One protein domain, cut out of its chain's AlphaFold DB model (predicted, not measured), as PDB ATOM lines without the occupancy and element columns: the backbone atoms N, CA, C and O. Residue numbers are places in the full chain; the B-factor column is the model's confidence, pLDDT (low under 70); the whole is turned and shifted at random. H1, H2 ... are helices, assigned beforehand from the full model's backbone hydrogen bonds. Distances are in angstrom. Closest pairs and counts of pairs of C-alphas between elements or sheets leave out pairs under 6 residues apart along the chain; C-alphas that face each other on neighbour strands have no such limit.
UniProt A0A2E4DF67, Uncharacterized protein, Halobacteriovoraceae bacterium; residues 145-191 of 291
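Overview. This is residues 145 to 191 of the 291 residues of an uncharacterized protein of Halobacteriovoraceae bacterium (UniProt A0A2E4DF67). The long helix H1 makes one side of a flat ring, with the short helix H2 by its last residues and H3 by its first, and the link of residues 170 to 178 runs back from H2 to H3. The printed part has 47 residues with three named helices, H1, H2 and H3 in chain order, and no named strand: all helix. It is only just compact, close to loose, with a radius of gyration of the C-alphas of 11.2 A, and spans 31 by 21 by 10 A.

Along the chain. Find C-alpha 145 at (2.183, -8.638, -2.352); from there H1, residues 145 to 162, runs 26.0 A. H2 is residues 166 to 169. H3, residues 179 to 190, runs 16.5 A to C-alpha 190 at (10.041, -16.560, 0.880).

Arrangement. Look at residues 145 to 149 of H1, which touch residues 185 to 189 of H3; the closest C-alphas, of Lys 146 and Ile 188, are 5.7 A apart. The two helices run opposite ways at a steep tilt of 69 degrees, only just short of about perpendicular. H1 and H2 only just touch, and only at the corner, with 3 pairs of C-alphas within 8 A; the closest, of Val 160 and Arg 167, are 5.5 A apart. H2 and H3 are apart. In H1 and H3 every O i to N i+4 pair is within hydrogen-bond range; H2 is too short for such a pair.

Size, cuts and confidence. The farthest C-alphas, of Ser 165 and Glu 191, are 32.6 A apart. The printed part has no cut, no link is long, and no printed residue is under 70 in pLDDT.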
ATOM      1  N   ASP A 145       1.201  -9.363  -3.164       96.12
ATOM      2  CA  ASP A 145       2.183  -8.638  -2.352       96.12
ATOM      3  C   ASP A 145       3.573  -8.739  -2.976       96.12
ATOM      4  O   ASP A 145       4.229  -7.723  -3.208       96.12
ATOM      5  N   LYS A 146       3.963  -9.950  -3.393       96.06
ATOM      6  CA  LYS A 146       5.201 -10.156  -4.152       96.06
ATOM      7  C   LYS A 146       5.190  -9.423  -5.492       96.06
ATOM      8  O   LYS A 146       6.186  -8.800  -5.853       96.06
ATOM      9  N   LEU A 147       4.084  -9.466  -6.239       95.88
ATOM     10  CA  LEU A 147       3.963  -8.742  -7.507       95.88
ATOM     11  C   LEU A 147       4.139  -7.228  -7.314       95.88
ATOM     12  O   LEU A 147       4.846  -6.588  -8.092       95.88
ATOM     13  N   ASN A 148       3.510  -6.660  -6.285       97.25
ATOM     14  CA  ASN A 148       3.617  -5.241  -5.961       97.25
ATOM     15  C   ASN A 148       5.051  -4.871  -5.569       97.25
ATOM     16  O   ASN A 148       5.607  -3.950  -6.163       97.25
ATOM     17  N   LEU A 149       5.684  -5.649  -4.686       96.94
ATOM     18  CA  LEU A 149       7.079  -5.456  -4.281       96.94
ATOM     19  C   LEU A 149       8.035  -5.456  -5.487       96.94
ATOM     20  O   LEU A 149       8.862  -4.555  -5.644       96.94
ATOM     21  N   LEU A 150       7.890  -6.429  -6.393       96.25
ATOM     22  CA  LEU A 150       8.702  -6.512  -7.611       96.25
ATOM     23  C   LEU A 150       8.438  -5.342  -8.573       96.25
ATOM     24  O   LEU A 150       9.364  -4.857  -9.227       96.25
ATOM     25  N   ASN A 151       7.194  -4.864  -8.663       96.62
ATOM     26  CA  ASN A 151       6.849  -3.686  -9.459       96.62
ATOM     27  C   ASN A 151       7.463  -2.405  -8.883       96.62
ATOM     28  O   ASN A 151       7.986  -1.588  -9.647       96.62
ATOM     29  N   ASP A 152       7.442  -2.238  -7.564       96.19
ATOM     30  CA  ASP A 152       8.061  -1.100  -6.889       96.19
ATOM     31  C   ASP A 152       9.579  -1.123  -7.066       96.19
ATOM     32  O   ASP A 152      10.180  -0.108  -7.430       96.19
ATOM     33  N   TYR A 153      10.196  -2.300  -6.951       96.19
ATOM     34  CA  TYR A 153      11.615  -2.470  -7.236       96.19
ATOM     35  C   TYR A 153      11.969  -2.165  -8.693       96.19
ATOM     36  O   TYR A 153      12.933  -1.451  -8.970       96.19
ATOM     37  N   LYS A 154      11.149  -2.609  -9.650       96.06
ATOM     38  CA  LYS A 154      11.318  -2.256 -11.066       96.06
ATOM     39  C   LYS A 154      11.260  -0.739 -11.287       96.06
ATOM     40  O   LYS A 154      12.054  -0.210 -12.064       96.06
ATOM     41  N   ARG A 155      10.345  -0.029 -10.614       95.69
ATOM     42  CA  ARG A 155      10.251   1.443 -10.678       95.69
ATOM     43  C   ARG A 155      11.476   2.116 -10.065       95.69
ATOM     44  O   ARG A 155      11.979   3.071 -10.651       95.69
ATOM     45  N   TYR A 156      11.970   1.613  -8.934       95.19
ATOM     46  CA  TYR A 156      13.220   2.070  -8.324       95.19
ATOM     47  C   TYR A 156      14.397   1.930  -9.301       95.19
ATOM     48  O   TYR A 156      15.060   2.921  -9.608       95.19
ATOM     49  N   LEU A 157      14.590   0.741  -9.886       94.50
ATOM     50  CA  LEU A 157      15.659   0.489 -10.857       94.50
ATOM     51  C   LEU A 157      15.558   1.391 -12.090       94.50
ATOM     52  O   LEU A 157      16.579   1.853 -12.593       94.50
ATOM     53  N   ALA A 158      14.345   1.666 -12.578       93.94
ATOM     54  CA  ALA A 158      14.143   2.573 -13.703       93.94
ATOM     55  C   ALA A 158      14.616   4.005 -13.389       93.94
ATOM     56  O   ALA A 158      15.276   4.611 -14.231       93.94
ATOM     57  N   LYS A 159      14.339   4.511 -12.178       93.75
ATOM     58  CA  LYS A 159      14.774   5.845 -11.725       93.75
ATOM     59  C   LYS A 159      16.287   5.930 -11.528       93.75
ATOM     60  O   LYS A 159      16.916   6.855 -12.031       93.75
ATOM     61  N   VAL A 160      16.880   4.937 -10.864       93.38
ATOM     62  CA  VAL A 160      18.338   4.881 -10.645       93.38
ATOM     63  C   VAL A 160      19.099   4.714 -11.962       93.38
ATOM     64  O   VAL A 160      20.198   5.232 -12.127       93.38
ATOM     65  N   LYS A 161      18.513   4.011 -12.937       92.69
ATOM     66  CA  LYS A 161      19.091   3.898 -14.279       92.69
ATOM     67  C   LYS A 161      19.065   5.227 -15.040       92.69
ATOM     68  O   LYS A 161      19.979   5.472 -15.820       92.69
ATOM     69  N   SER A 162      18.023   6.046 -14.866       91.75
ATOM     70  CA  SER A 162      17.949   7.372 -15.498       91.75
ATOM     71  C   SER A 162      18.857   8.404 -14.834       91.75
ATOM     72  O   SER A 162      19.356   9.286 -15.524       91.75
ATOM     73  N   ASP A 163      19.081   8.281 -13.526       91.00
ATOM     74  CA  ASP A 163      19.964   9.152 -12.759       91.00
ATOM     75  C   ASP A 163      20.596   8.359 -11.608       91.00
ATOM     76  O   ASP A 163      19.927   7.965 -10.648       91.00
ATOM     77  N   SER A 164      21.902   8.115 -11.713       85.88
ATOM     78  CA  SER A 164      22.644   7.314 -10.742       85.88
ATOM     79  C   SER A 164      22.812   7.999  -9.387       85.88
ATOM     80  O   SER A 164      23.075   7.301  -8.409       85.88
ATOM     81  N   SER A 165      22.662   9.327  -9.309       86.31
ATOM     82  CA  SER A 165      22.760  10.069  -8.043       86.31
ATOM     83  C   SER A 165      21.594   9.759  -7.097       86.31
ATOM     84  O   SER A 165      21.766   9.727  -5.882       86.31
ATOM     85  N   LEU A 166      20.438   9.371  -7.649       86.38
ATOM     86  CA  LEU A 166      19.242   9.013  -6.884       86.38
ATOM     87  C   LEU A 166      19.373   7.695  -6.103       86.38
ATOM     88  O   LEU A 166      18.471   7.343  -5.344       86.38
ATOM     89  N   ARG A 167      20.454   6.929  -6.299       84.38
ATOM     90  CA  ARG A 167      20.635   5.618  -5.660       84.38
ATOM     91  C   ARG A 167      20.700   5.709  -4.137       84.38
ATOM     92  O   ARG A 167      20.131   4.844  -3.475       84.38
ATOM     93  N   ASP A 168      21.372   6.735  -3.623       81.81
ATOM     94  CA  ASP A 168      21.572   6.941  -2.185       81.81
ATOM     95  C   ASP A 168      20.419   7.740  -1.546       81.81
ATOM     96  O   ASP A 168      20.183   7.643  -0.337       81.81
ATOM     97  N   GLU A 169      19.665   8.481  -2.366       84.88
ATOM     98  CA  GLU A 169      18.508   9.286  -1.957       84.88
ATOM     99  C   GLU A 169      17.209   8.468  -1.879       84.88
ATOM    100  O   GLU A 169      16.388   8.669  -0.981       84.88
ATOM    101  N   LEU A 170      17.001   7.537  -2.815       87.69
ATOM    102  CA  LEU A 170      15.802   6.707  -2.870       87.69
ATOM    103  C   LEU A 170      15.928   5.482  -1.959       87.69
ATOM    104  O   LEU A 170      16.928   4.769  -1.974       87.69
ATOM    105  N   ASN A 171      14.857   5.170  -1.226       88.31
ATOM    106  CA  ASN A 171      14.784   3.929  -0.459       88.31
ATOM    107  C   ASN A 171      14.639   2.724  -1.405       88.31
ATOM    108  O   ASN A 171      13.744   2.710  -2.255       88.31
ATOM    109  N   ASN A 172      15.502   1.716  -1.258       91.81
ATOM    110  CA  ASN A 172      15.417   0.484  -2.035       91.81
ATOM    111  C   ASN A 172      14.291  -0.397  -1.465       91.81
ATOM    112  O   ASN A 172      14.424  -0.877  -0.342       91.81
ATOM    113  N   PRO A 173      13.207  -0.674  -2.211       92.56
ATOM    114  CA  PRO A 173      12.094  -1.466  -1.692       92.56
ATOM    115  C   PRO A 173      12.462  -2.932  -1.413       92.56
ATOM    116  O   PRO A 173      11.769  -3.577  -0.643       92.56
ATOM    117  N   MET A 174      13.544  -3.458  -2.005       93.12
ATOM    118  CA  MET A 174      14.047  -4.813  -1.722       93.12
ATOM    119  C   MET A 174      15.006  -4.868  -0.531       93.12
ATOM    120  O   MET A 174      15.331  -5.955  -0.070       93.12
ATOM    121  N   GLN A 175      15.527  -3.721  -0.094       92.50
ATOM    122  CA  GLN A 175      16.471  -3.603   1.019       92.50
ATOM    123  C   GLN A 175      16.169  -2.306   1.781       92.50
ATOM    124  O   GLN A 175      16.943  -1.343   1.701       92.50
ATOM    125  N   PRO A 176      14.994  -2.223   2.428       92.00
ATOM    126  CA  PRO A 176      14.624  -1.049   3.198       92.00
ATOM    127  C   PRO A 176      15.574  -0.886   4.390       92.00
ATOM    128  O   PRO A 176      16.068  -1.857   4.948       92.00
ATOM    129  N   LYS A 177      15.830   0.362   4.801       88.69
ATOM    130  CA  LYS A 177      16.697   0.657   5.961       88.69
ATOM    131  C   LYS A 177      16.048   0.310   7.308       88.69
ATOM    132  O   LYS A 177      16.732   0.283   8.326       88.69
ATOM    133  N   ASP A 178      14.731   0.132   7.312       92.81
ATOM    134  CA  ASP A 178      13.946  -0.195   8.494       92.81
ATOM    135  C   ASP A 178      13.854  -1.716   8.686       92.81
ATOM    136  O   ASP A 178      13.484  -2.441   7.763       92.81
ATOM    137  N   SER A 179      14.175  -2.187   9.895       90.62
ATOM    138  CA  SER A 179      14.288  -3.619  10.202       90.62
ATOM    139  C   SER A 179      12.952  -4.364  10.138       90.62
ATOM    140  O   SER A 179      12.943  -5.552   9.818       90.62
ATOM    141  N   GLU A 180      11.831  -3.703  10.435       92.06
ATOM    142  CA  GLU A 180      10.502  -4.318  10.336       92.06
ATOM    143  C   GLU A 180      10.108  -4.491   8.862       92.06
ATOM    144  O   GLU A 180       9.628  -5.545   8.443       92.06
ATOM    145  N   GLN A 181      10.379  -3.474   8.037       91.31
ATOM    146  CA  GLN A 181      10.161  -3.562   6.594       91.31
ATOM    147  C   GLN A 181      11.060  -4.606   5.927       91.31
ATOM    148  O   GLN A 181      10.607  -5.278   5.003       91.31
ATOM    149  N   GLU A 182      12.303  -4.757   6.385       93.88
ATOM    150  CA  GLU A 182      13.229  -5.776   5.885       93.88
ATOM    151  C   GLU A 182      12.685  -7.187   6.146       93.88
ATOM    152  O   GLU A 182      12.571  -7.979   5.211       93.88
ATOM    153  N   GLN A 183      12.211  -7.462   7.368       93.94
ATOM    154  CA  GLN A 183      11.561  -8.737   7.698       93.94
ATOM    155  C   GLN A 183      10.344  -9.008   6.811       93.94
ATOM    156  O   GLN A 183      10.190 -10.105   6.279       93.94
ATOM    157  N   LYS A 184       9.501  -7.995   6.586       94.00
ATOM    158  CA  LYS A 184       8.337  -8.130   5.705       94.00
ATOM    159  C   LYS A 184       8.733  -8.440   4.257       94.00
ATOM    160  O   LYS A 184       8.049  -9.207   3.580       94.00
ATOM    161  N   VAL A 185       9.813  -7.840   3.759       94.75
ATOM    162  CA  VAL A 185      10.350  -8.138   2.424       94.75
ATOM    163  C   VAL A 185      10.825  -9.586   2.352       94.75
ATOM    164  O   VAL A 185      10.479 -10.278   1.393       94.75
ATOM    165  N   ASP A 186      11.546 -10.060   3.367       94.69
ATOM    166  CA  ASP A 186      12.015 -11.444   3.443       94.69
ATOM    167  C   ASP A 186      10.852 -12.443   3.479       94.69
ATOM    168  O   ASP A 186      10.863 -13.427   2.734       94.69
ATOM    169  N   GLU A 187       9.808 -12.165   4.264       94.25
ATOM    170  CA  GLU A 187       8.581 -12.968   4.313       94.25
ATOM    171  C   GLU A 187       7.907 -13.054   2.939       94.25
ATOM    172  O   GLU A 187       7.656 -14.150   2.429       94.25
ATOM    173  N   ILE A 188       7.681 -11.905   2.289       94.00
ATOM    174  CA  ILE A 188       7.095 -11.855   0.944       94.00
ATOM    175  C   ILE A 188       7.972 -12.640  -0.034       94.00
ATOM    176  O   ILE A 188       7.460 -13.405  -0.853       94.00
ATOM    177  N   MET A 189       9.295 -12.479   0.028       93.12
ATOM    178  CA  MET A 189      10.234 -13.137  -0.877       93.12
ATOM    179  C   MET A 189      10.352 -14.645  -0.643       93.12
ATOM    180  O   MET A 189      10.576 -15.364  -1.621       93.12
ATOM    181  N   ALA A 190      10.094 -15.135   0.569       91.75
ATOM    182  CA  ALA A 190      10.041 -16.560   0.880       91.75
ATOM    183  C   ALA A 190       8.813 -17.271   0.277       91.75
ATOM    184  O   ALA A 190       8.892 -18.451  -0.070       91.75
ATOM    185  N   GLU A 191       7.687 -16.573   0.099       90.75
ATOM    186  CA  GLU A 191       6.478 -17.168  -0.486       90.75
ATOM    187  C   GLU A 191       6.642 -17.493  -1.985       90.75
ATOM    188  O   GLU A 191       7.348 -16.796  -2.710       90.75
TER     189      GLU A 191